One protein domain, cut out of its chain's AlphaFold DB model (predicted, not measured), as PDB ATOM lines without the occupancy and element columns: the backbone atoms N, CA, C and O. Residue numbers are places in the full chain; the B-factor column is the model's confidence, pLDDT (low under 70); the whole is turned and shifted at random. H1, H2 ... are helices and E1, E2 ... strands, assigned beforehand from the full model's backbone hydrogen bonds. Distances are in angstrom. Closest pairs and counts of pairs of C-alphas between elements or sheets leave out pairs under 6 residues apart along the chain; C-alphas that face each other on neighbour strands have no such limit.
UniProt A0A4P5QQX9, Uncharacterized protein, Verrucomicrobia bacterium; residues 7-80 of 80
ATOM      1  N   ALA A   7     -42.754 -16.731 -16.836       84.62
ATOM      2  CA  ALA A   7     -41.970 -16.127 -17.908       84.62
ATOM      3  C   ALA A   7     -40.454 -16.323 -17.728       84.62
ATOM      4  O   ALA A   7     -39.740 -16.525 -18.707       84.62
ATOM      5  N   VAL A   8     -39.960 -16.296 -16.484       85.19
ATOM      6  CA  VAL A   8     -38.540 -16.529 -16.181       85.19
ATOM      7  C   VAL A   8     -38.195 -17.993 -16.429       85.19
ATOM      8  O   VAL A   8     -37.209 -18.283 -17.102       85.19
ATOM      9  N   VAL A   9     -39.035 -18.916 -15.955       85.56
ATOM     10  CA  VAL A   9     -38.823 -20.353 -16.182       85.56
ATOM     11  C   VAL A   9     -38.906 -20.689 -17.669       85.56
ATOM     12  O   VAL A   9     -38.094 -21.465 -18.155       85.56
ATOM     13  N   TRP A  10     -39.819 -20.062 -18.409       86.62
ATOM     14  CA  TRP A  10     -39.931 -20.198 -19.862       86.62
ATOM     15  C   TRP A  10     -38.679 -19.733 -20.596       86.62
ATOM     16  O   TRP A  10     -38.165 -20.457 -21.446       86.62
ATOM     17  N   ALA A  11     -38.165 -18.550 -20.256       86.88
ATOM     18  CA  ALA A  11     -36.941 -18.038 -20.860       86.88
ATOM     19  C   ALA A  11     -35.762 -18.985 -20.595       86.88
ATOM     20  O   ALA A  11     -35.007 -19.300 -21.509       86.88
ATOM     21  N   MET A  12     -35.648 -19.508 -19.372       84.06
ATOM     22  CA  MET A  12     -34.608 -20.477 -19.010       84.06
ATOM     23  C   MET A  12     -34.814 -21.832 -19.690       84.06
ATOM     24  O   MET A  12     -33.845 -22.460 -20.109       84.06
ATOM     25  N   ALA A  13     -36.063 -22.266 -19.858       84.25
ATOM     26  CA  ALA A  13     -36.391 -23.506 -20.542       84.25
ATOM     27  C   ALA A  13     -36.070 -23.455 -22.041       84.25
ATOM     28  O   ALA A  13     -35.731 -24.492 -22.606       84.25
ATOM     29  N   ALA A  14     -36.113 -22.269 -22.651       85.38
ATOM     30  CA  ALA A  14     -35.723 -22.052 -24.041       85.38
ATOM     31  C   ALA A  14     -34.200 -22.105 -24.274       85.38
ATOM     32  O   ALA A  14     -33.766 -22.250 -25.416       85.38
ATOM     33  N   HIS A  15     -33.376 -21.995 -23.227       83.00
ATOM     34  CA  HIS A  15     -31.927 -22.144 -23.358       83.00
ATOM     35  C   HIS A  15     -31.522 -23.621 -23.449       83.00
ATOM     36  O   HIS A  15     -31.937 -24.441 -22.631       83.00
ATOM     37  N   HIS A  16     -30.656 -23.943 -24.409       77.69
ATOM     38  CA  HIS A  16     -30.074 -25.277 -24.557       77.69
ATOM     39  C   HIS A  16     -28.912 -25.489 -23.581       77.69
ATOM     40  O   HIS A  16     -28.030 -24.634 -23.469       77.69
ATOM     41  N   GLY A  17     -28.911 -26.631 -22.897       83.88
ATOM     42  CA  GLY A  17     -27.901 -27.012 -21.906       83.88
ATOM     43  C   GLY A  17     -28.474 -27.297 -20.514       83.88
ATOM     44  O   GLY A  17     -29.673 -27.111 -20.285       83.88
ATOM     45  N   PRO A  18     -27.629 -27.759 -19.574       84.56
ATOM     46  CA  PRO A  18     -28.066 -28.151 -18.241       84.56
ATOM     47  C   PRO A  18     -28.645 -26.955 -17.487       84.56
ATOM     48  O   PRO A  18     -28.019 -25.900 -17.377       84.56
ATOM     49  N   LEU A  19     -29.848 -27.134 -16.950       86.69
ATOM     50  CA  LEU A  19     -30.563 -26.101 -16.207       86.69
ATOM     51  C   LEU A  19     -30.701 -26.523 -14.749       86.69
ATOM     52  O   LEU A  19     -31.161 -27.624 -14.469       86.69
ATOM     53  N   SER A  20     -30.335 -25.640 -13.821       87.44
ATOM     54  CA  SER A  20     -30.540 -25.849 -12.386       87.44
ATOM     55  C   SER A  20     -31.395 -24.725 -11.815       87.44
ATOM     56  O   SER A  20     -31.046 -23.550 -11.940       87.44
ATOM     57  N   LEU A  21     -32.533 -25.080 -11.218       85.31
ATOM     58  CA  LEU A  21     -33.509 -24.146 -10.658       85.31
ATOM     59  C   LEU A  21     -33.818 -24.511  -9.211       85.31
ATOM     60  O   LEU A  21     -34.330 -25.594  -8.954       85.31
ATOM     61  N   GLY A  22     -33.557 -23.595  -8.277       85.94
ATOM     62  CA  GLY A  22     -33.947 -23.723  -6.870       85.94
ATOM     63  C   GLY A  22     -35.152 -22.840  -6.558       85.94
ATOM     64  O   GLY A  22     -35.006 -21.623  -6.471       85.94
ATOM     65  N   LEU A  23     -36.335 -23.430  -6.403       84.25
ATOM     66  CA  LEU A  23     -37.594 -22.732  -6.116       84.25
ATOM     67  C   LEU A  23     -38.263 -23.373  -4.902       84.25
ATOM     68  O   LEU A  23     -38.093 -24.558  -4.662       84.25
ATOM     69  N   LYS A  24     -39.070 -22.649  -4.124       84.50
ATOM     70  CA  LYS A  24     -39.813 -23.335  -3.056       84.50
ATOM     71  C   LYS A  24     -40.987 -24.117  -3.618       84.50
ATOM     72  O   LYS A  24     -41.194 -25.256  -3.218       84.50
ATOM     73  N   SER A  25     -41.712 -23.526  -4.563       83.94
ATOM     74  CA  SER A  25     -42.773 -24.200  -5.300       83.94
ATOM     75  C   SER A  25     -42.741 -23.855  -6.787       83.94
ATOM     76  O   SER A  25     -42.150 -22.859  -7.213       83.94
ATOM     77  N   LEU A  26     -43.349 -24.732  -7.585       85.38
ATOM     78  CA  LEU A  26     -43.368 -24.668  -9.045       85.38
ATOM     79  C   LEU A  26     -44.816 -24.640  -9.543       85.38
ATOM     80  O   LEU A  26     -45.640 -25.454  -9.118       85.38
ATOM     81  N   SER A  27     -45.123 -23.712 -10.450       88.00
ATOM     82  CA  SER A  27     -46.417 -23.665 -11.133       88.00
ATOM     83  C   SER A  27     -46.538 -24.794 -12.161       88.00
ATOM     84  O   SER A  27     -45.551 -25.399 -12.592       88.00
ATOM     85  N   VAL A  28     -47.766 -25.082 -12.585       90.25
ATOM     86  CA  VAL A  28     -48.024 -26.115 -13.597       90.25
ATOM     87  C   VAL A  28     -47.460 -25.687 -14.956       90.25
ATOM     88  O   VAL A  28     -46.938 -26.505 -15.710       90.25
ATOM     89  N   GLU A  29     -47.540 -24.402 -15.265       89.50
ATOM     90  CA  GLU A  29     -47.082 -23.776 -16.499       89.50
ATOM     91  C   GLU A  29     -45.556 -23.824 -16.599       89.50
ATOM     92  O   GLU A  29     -45.019 -24.229 -17.633       89.50
ATOM     93  N   ALA A  30     -44.858 -23.505 -15.507       88.69
ATOM     94  CA  ALA A  30     -43.411 -23.650 -15.403       88.69
ATOM     95  C   ALA A  30     -42.978 -25.121 -15.525       88.69
ATOM     96  O   ALA A  30     -42.045 -25.431 -16.267       88.69
ATOM     97  N   ALA A  31     -43.687 -26.044 -14.868       89.56
ATOM     98  CA  ALA A  31     -43.425 -27.480 -14.976       89.56
ATOM     99  C   ALA A  31     -43.577 -27.999 -16.413       89.56
ATOM    100  O   ALA A  31     -42.740 -28.769 -16.880       89.56
ATOM    101  N   LYS A  32     -44.601 -27.545 -17.145       91.06
ATOM    102  CA  LYS A  32     -44.798 -27.881 -18.565       91.06
ATOM    103  C   LYS A  32     -43.666 -27.357 -19.444       91.06
ATOM    104  O   LYS A  32     -43.217 -28.083 -20.323       91.06
ATOM    105  N   ALA A  33     -43.210 -26.126 -19.214       89.44
ATOM    106  CA  ALA A  33     -42.093 -25.554 -19.965       89.44
ATOM    107  C   ALA A  33     -40.816 -26.380 -19.771       89.44
ATOM    108  O   ALA A  33     -40.119 -26.692 -20.732       89.44
ATOM    109  N   ILE A  34     -40.551 -26.799 -18.532       88.62
ATOM    110  CA  ILE A  34     -39.405 -27.651 -18.219       88.62
ATOM    111  C   ILE A  34     -39.565 -29.048 -18.824       88.62
ATOM    112  O   ILE A  34     -38.610 -29.574 -19.381       88.62
ATOM    113  N   ALA A  35     -40.763 -29.630 -18.778       89.81
ATOM    114  CA  ALA A  35     -41.034 -30.951 -19.342       89.81
ATOM    115  C   ALA A  35     -40.790 -31.028 -20.862       89.81
ATOM    116  O   ALA A  35     -40.486 -32.094 -21.393       89.81
ATOM    117  N   GLN A  36     -40.888 -29.906 -21.576       89.56
ATOM    118  CA  GLN A  36     -40.586 -29.843 -23.010       89.56
ATOM    119  C   GLN A  36     -39.084 -29.835 -23.320       89.56
ATOM    120  O   GLN A  36     -38.698 -30.017 -24.476       89.56
ATOM    121  N   ARG A  37     -38.227 -29.636 -22.314       89.00
ATOM    122  CA  ARG A  37     -36.776 -29.660 -22.490       89.00
ATOM    123  C   ARG A  37     -36.300 -31.091 -22.694       89.00
ATOM    124  O   ARG A  37     -36.769 -32.013 -22.033       89.00
ATOM    125  N   GLN A  38     -35.341 -31.249 -23.599       85.50
ATOM    126  CA  GLN A  38     -34.654 -32.521 -23.844       85.50
ATOM    127  C   GLN A  38     -33.357 -32.637 -23.031       85.50
ATOM    128  O   GLN A  38     -32.869 -33.739 -22.805       85.50
ATOM    129  N   ASP A  39     -32.824 -31.501 -22.575       87.62
ATOM    130  CA  ASP A  39     -31.616 -31.431 -21.761       87.62
ATOM    131  C   ASP A  39     -31.894 -31.763 -20.290       87.62
ATOM    132  O   ASP A  39     -33.000 -31.561 -19.774       87.62
ATOM    133  N   GLU A  40     -30.849 -32.198 -19.588       87.56
ATOM    134  CA  GLU A  40     -30.904 -32.454 -18.151       87.56
ATOM    135  C   GLU A  40     -31.333 -31.201 -17.382       87.56
ATOM    136  O   GLU A  40     -30.778 -30.106 -17.533       87.56
ATOM    137  N   THR A  41     -32.344 -31.367 -16.533       89.62
ATOM    138  CA  THR A  41     -32.845 -30.290 -15.685       89.62
ATOM    139  C   THR A  41     -32.847 -30.722 -14.229       89.62
ATOM    140  O   THR A  41     -33.497 -31.689 -13.849       89.62
ATOM    141  N   THR A  42     -32.142 -29.975 -13.389       89.50
ATOM    142  CA  THR A  42     -32.160 -30.144 -11.940       89.50
ATOM    143  C   THR A  42     -33.130 -29.139 -11.333       89.50
ATOM    144  O   THR A  42     -32.945 -27.928 -11.429       89.50
ATOM    145  N   LEU A  43     -34.179 -29.646 -10.700       87.44
ATOM    146  CA  LEU A  43     -35.187 -28.870  -9.994       87.44
ATOM    147  C   LEU A  43     -35.030 -29.086  -8.490       87.44
ATOM    148  O   LEU A  43     -35.361 -30.134  -7.938       87.44
ATOM    149  N   GLY A  44     -34.534 -28.065  -7.810       87.69
ATOM    150  CA  GLY A  44     -34.587 -27.955  -6.367       87.69
ATOM    151  C   GLY A  44     -35.910 -27.334  -5.937       87.69
ATOM    152  O   GLY A  44     -35.953 -26.137  -5.686       87.69
ATOM    153  N   VAL A  45     -36.986 -28.124  -5.893       87.31
ATOM    154  CA  VAL A  45     -38.317 -27.689  -5.427       87.31
ATOM    155  C   VAL A  45     -38.609 -28.258  -4.051       87.31
ATOM    156  O   VAL A  45     -38.360 -29.435  -3.858       87.31
ATOM    157  N   GLN A  46     -39.105 -27.469  -3.093       87.38
ATOM    158  CA  GLN A  46     -39.426 -27.974  -1.747       87.38
ATOM    159  C   GLN A  46     -40.837 -28.570  -1.690       87.38
ATOM    160  O   GLN A  46     -41.034 -29.632  -1.101       87.38
ATOM    161  N   GLU A  47     -41.789 -27.903  -2.339       85.12
ATOM    162  CA  GLU A  47     -43.193 -28.286  -2.434       85.12
ATOM    163  C   GLU A  47     -43.617 -28.405  -3.899       85.12
ATOM    164  O   GLU A  47     -43.380 -27.507  -4.713       85.12
ATOM    165  N   LEU A  48     -44.285 -29.507  -4.237       87.06
ATOM    166  CA  LEU A  48     -44.780 -29.759  -5.588       87.06
ATOM    167  C   LEU A  48     -46.241 -30.213  -5.557       87.06
ATOM    168  O   LEU A  48     -46.605 -31.131  -4.823       87.06
ATOM    169  N   SER A  49     -47.075 -29.577  -6.381       88.81
ATOM    170  CA  SER A  49     -48.478 -29.962  -6.553       88.81
ATOM    171  C   SER A  49     -48.622 -31.161  -7.490       88.81
ATOM    172  O   SER A  49     -47.791 -31.382  -8.372       88.81
ATOM    173  N   ASP A  50     -49.726 -31.896  -7.369       90.12
ATOM    174  CA  ASP A  50     -50.019 -33.078  -8.193       90.12
ATOM    175  C   ASP A  50     -50.033 -32.757  -9.687       90.12
ATOM    176  O   ASP A  50     -49.578 -33.545 -10.516       90.12
ATOM    177  N   SER A  51     -50.550 -31.583 -10.050       90.75
ATOM    178  CA  SER A  51     -50.603 -31.129 -11.438       90.75
ATOM    179  C   SER A  51     -49.216 -30.796 -11.986       90.75
ATOM    180  O   SER A  51     -48.925 -31.138 -13.132       90.75
ATOM    181  N   ALA A  52     -48.348 -30.177 -11.179       89.62
ATOM    182  CA  ALA A  52     -46.970 -29.899 -11.576       89.62
ATOM    183  C   ALA A  52     -46.153 -31.198 -11.669       89.62
ATOM    184  O   ALA A  52     -45.462 -31.412 -12.661       89.62
ATOM    185  N   ALA A  53     -46.310 -32.111 -10.708       89.88
ATOM    186  CA  ALA A  53     -45.698 -33.436 -10.734       89.88
ATOM    187  C   ALA A  53     -46.101 -34.239 -11.980       89.88
ATOM    188  O   ALA A  53     -45.240 -34.781 -12.661       89.88
ATOM    189  N   ASN A  54     -47.385 -34.230 -12.351       91.38
ATOM    190  CA  ASN A  54     -47.864 -34.859 -13.586       91.38
ATOM    191  C   ASN A  54     -47.298 -34.226 -14.862       91.38
ATOM    192  O   ASN A  54     -47.158 -34.908 -15.875       91.38
ATOM    193  N   ALA A  55     -47.027 -32.920 -14.858       91.31
ATOM    194  CA  ALA A  55     -46.384 -32.269 -15.992       91.31
ATOM    195  C   ALA A  55     -44.912 -32.695 -16.101       91.31
ATOM    196  O   ALA A  55     -44.481 -33.073 -17.186       91.31
ATOM    197  N   LEU A  56     -44.179 -32.708 -14.982       89.00
ATOM    198  CA  LEU A  56     -42.782 -33.154 -14.927       89.00
ATOM    199  C   LEU A  56     -42.629 -34.648 -15.247       89.00
ATOM    200  O   LEU A  56     -41.670 -35.031 -15.897       89.00
ATOM    201  N   ALA A  57     -43.598 -35.480 -14.865       89.19
ATOM    202  CA  ALA A  57     -43.655 -36.897 -15.228       89.19
ATOM    203  C   ALA A  57     -43.692 -37.141 -16.744       89.19
ATOM    204  O   ALA A  57     -43.286 -38.190 -17.231       89.19
ATOM    205  N   LYS A  58     -44.205 -36.169 -17.504       89.81
ATOM    206  CA  LYS A  58     -44.276 -36.215 -18.971       89.81
ATOM    207  C   LYS A  58     -43.068 -35.553 -19.627       89.81
ATOM    208  O   LYS A  58     -43.138 -35.214 -20.808       89.81
ATOM    209  N   ALA A  59     -42.005 -35.305 -18.866       89.75
ATOM    210  CA  ALA A  59     -40.809 -34.689 -19.397       89.75
ATOM    211  C   ALA A  59     -40.142 -35.572 -20.446       89.75
ATOM    212  O   ALA A  59     -40.065 -36.790 -20.305       89.75
ATOM    213  N   ILE A  60     -39.675 -34.927 -21.513       87.25
ATOM    214  CA  ILE A  60     -38.960 -35.595 -22.601       87.25
ATOM    215  C   ILE A  60     -37.503 -35.842 -22.188       87.25
ATOM    216  O   ILE A  60     -36.942 -36.892 -22.492       87.25
ATOM    217  N   GLY A  61     -36.893 -34.868 -21.508       85.31
ATOM    218  CA  GLY A  61     -35.551 -34.958 -20.945       85.31
ATOM    219  C   GLY A  61     -35.519 -35.515 -19.522       85.31
ATOM    220  O   GLY A  61     -36.544 -35.769 -18.890       85.31
ATOM    221  N   SER A  62     -34.302 -35.672 -19.000       87.81
ATOM    222  CA  SER A  62     -34.084 -36.119 -17.624       87.81
ATOM    223  C   SER A  62     -34.323 -34.977 -16.636       87.81
ATOM    224  O   SER A  62     -33.724 -33.904 -16.759       87.81
ATOM    225  N   ILE A  63     -35.180 -35.211 -15.641       88.56
ATOM    226  CA  ILE A  63     -35.448 -34.257 -14.562       88.56
ATOM    227  C   ILE A  63     -34.995 -34.841 -13.227       88.56
ATOM    228  O   ILE A  63     -35.507 -35.862 -12.776       88.56
ATOM    229  N   ALA A  64     -34.072 -34.152 -12.561       88.25
ATOM    230  CA  ALA A  64     -33.600 -34.495 -11.227       88.25
ATOM    231  C   ALA A  64     -34.257 -33.593 -10.173       88.25
ATOM    232  O   ALA A  64     -34.069 -32.376 -10.186       88.25
ATOM    233  N   LEU A  65     -35.003 -34.182  -9.237       86.56
ATOM    234  CA  LEU A  65     -35.635 -33.469  -8.121       86.56
ATOM    235  C   LEU A  65     -34.743 -33.550  -6.879       86.56
ATOM    236  O   LEU A  65     -34.825 -34.498  -6.103       86.56
ATOM    237  N   GLY A  66     -33.852 -32.571  -6.711       80.12
ATOM    238  CA  GLY A  66     -32.768 -32.643  -5.721       80.12
ATOM    239  C   GLY A  66     -33.164 -32.289  -4.284       80.12
ATOM    240  O   GLY A  66     -32.468 -32.677  -3.350       80.12
ATOM    241  N   SER A  67     -34.258 -31.549  -4.086       81.19
ATOM    242  CA  SER A  67     -34.622 -31.002  -2.768       81.19
ATOM    243  C   SER A  67     -36.113 -31.113  -2.430       81.19
ATOM    244  O   SER A  67     -36.624 -30.310  -1.648       81.19
ATOM    245  N   LEU A  68     -36.806 -32.095  -3.018       83.62
ATOM    246  CA  LEU A  68     -38.234 -32.316  -2.791       83.62
ATOM    247  C   LEU A  68     -38.498 -32.802  -1.368       83.62
ATOM    248  O   LEU A  68     -38.230 -33.951  -1.032       83.62
ATOM    249  N   ALA A  69     -39.037 -31.907  -0.541       83.56
ATOM    250  CA  ALA A  69     -39.383 -32.196   0.847       83.56
ATOM    251  C   ALA A  69     -40.845 -32.626   0.994       83.56
ATOM    252  O   ALA A  69     -41.185 -33.397   1.889       83.56
ATOM    253  N   THR A  70     -41.736 -32.103   0.151       82.38
ATOM    254  CA  THR A  70     -43.175 -32.329   0.266       82.38
ATOM    255  C   THR A  70     -43.811 -32.465  -1.112       82.38
ATOM    256  O   THR A  70     -43.806 -31.552  -1.934       82.38
ATOM    257  N   VAL A  71     -44.399 -33.631  -1.346       85.06
ATOM    258  CA  VAL A  71     -45.237 -33.940  -2.504       85.06
ATOM    259  C   VAL A  71     -46.332 -34.889  -2.033       85.06
ATOM    260  O   VAL A  71     -46.119 -35.672  -1.102       85.06
ATOM    261  N   SER A  72     -47.516 -34.823  -2.636       86.69
ATOM    262  CA  SER A  72     -48.562 -35.787  -2.306       86.69
ATOM    263  C   SER A  72     -48.182 -37.198  -2.791       86.69
ATOM    264  O   SER A  72     -47.378 -37.344  -3.720       86.69
ATOM    265  N   PRO A  73     -48.804 -38.259  -2.247       86.94
ATOM    266  CA  PRO A  73     -48.632 -39.613  -2.771       86.94
ATOM    267  C   PRO A  73     -48.997 -39.737  -4.258       86.94
ATOM    268  O   PRO A  73     -48.360 -40.499  -4.980       86.94
ATOM    269  N   ALA A  74     -49.996 -38.980  -4.724       86.62
ATOM    270  CA  ALA A  74     -50.422 -38.984  -6.120       86.62
ATOM    271  C   ALA A  74     -49.393 -38.296  -7.029       86.62
ATOM    272  O   ALA A  74     -49.055 -38.826  -8.086       86.62
ATOM    273  N   GLY A  75     -48.842 -37.158  -6.599       86.56
ATOM    274  CA  GLY A  75     -47.758 -36.480  -7.309       86.56
ATOM    275  C   GLY A  75     -46.485 -37.325  -7.361       86.56
ATOM    276  O   GLY A  75     -45.875 -37.458  -8.417       86.56
ATOM    277  N   LEU A  76     -46.123 -37.981  -6.256       84.75
ATOM    278  CA  LEU A  76     -44.983 -38.898  -6.217       84.75
ATOM    279  C   LEU A  76     -45.185 -40.111  -7.133       84.75
ATOM    280  O   LEU A  76     -44.241 -40.553  -7.778       84.75
ATOM    281  N   ALA A  77     -46.406 -40.647  -7.200       86.38
ATOM    282  CA  ALA A  77     -46.731 -41.749  -8.098       86.38
ATOM    283  C   ALA A  77     -46.625 -41.354  -9.576       86.38
ATOM    284  O   ALA A  77     -46.296 -42.211 -10.391       86.38
ATOM    285  N   ALA A  78     -46.879 -40.085  -9.911       87.31
ATOM    286  CA  ALA A  78     -46.695 -39.578 -11.264       87.31
ATOM    287  C   ALA A  78     -45.209 -39.485 -11.652       87.31
ATOM    288  O   ALA A  78     -44.878 -39.758 -12.792       87.31
ATOM    289  N   LEU A  79     -44.317 -39.147 -10.716       79.19
ATOM    290  CA  LEU A  79     -42.873 -38.956 -10.953       79.19
ATOM    291  C   LEU A  79     -42.051 -40.263 -11.047       79.19
ATOM    292  O   LEU A  79     -40.822 -40.206 -10.986       79.19
ATOM    293  N   LYS A  80     -42.712 -41.423 -11.124       64.50
ATOM    294  CA  LYS A  80     -42.085 -42.748 -11.252       64.50
ATOM    295  C   LYS A  80     -41.762 -43.093 -12.698       64.50
ATOM    296  O   LYS A  80     -40.740 -43.789 -12.883       64.50
TER     297      LYS A  80
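Overview. This is residues 7 to 80 of the 80 residues of an uncharacterized protein of Verrucomicrobia bacterium (UniProt A0A4P5QQX9). Four short helices, H1, H2, H3 and H4, stand side by side in a row next to a small parallel sheet of three strands: H2 lies over E2, H1 and H3 only graze the sheet, and H4, at the end of the row, is not on it. The 74 printed residues run H1 E1 H2 E2 H3 E3 H4; the sheet's order is E1 E2 E3, and the class is mixed, helices and strands. The whole is compact, with a radius of gyration of the C-alphas of 10.9 A and spans of 32 by 21 by 19 A.

Along the chain. H1 is residues 7 to 13, from C-alpha 7 at (-41.970, -16.127, -17.908). E1 is residues 19 to 25, 16.5 A. H2 is residues 28 to 35, 10.3 A. E2 is residues 41 to 48, 15.6 A, and bends by 78 degrees at residue 45. H3 is residues 50 to 56, E3 residues 63 to 65, and H4 residues 73 to 78, ending at C-alpha 78 at (-46.695, -39.578, -11.264).

Arrangement. H1 touches H2, closest at the C-alphas of Ala 13 and Ile 34, 5.6 A, at a shallow tilt of 17 degrees, the same way. H2 touches H3 at Val 28 and Ala 52, closest C-alphas 4.4 A apart. H3 touches H4 at Asp 50 and Gly 75, closest C-alphas 4.2 A apart. E1 and E2 are parallel, with N 44 and O 21 at 2.7 A; E2 and E3 are parallel, with N 43 and O 64 at 2.8 A. H2 runs along E2, at 17 degrees on the local plane. H1 only grazes the sheet; H4 is not on it. Every O i to N i+4 pair is within hydrogen-bond range in H1, H2, H3 and H4.

Size, cuts and confidence. The C-alphas of His 16 and Pro 73, the two farthest apart, are 32.0 A apart. The printed part has no cut and no long link. Residue 80 is under pLDDT 70.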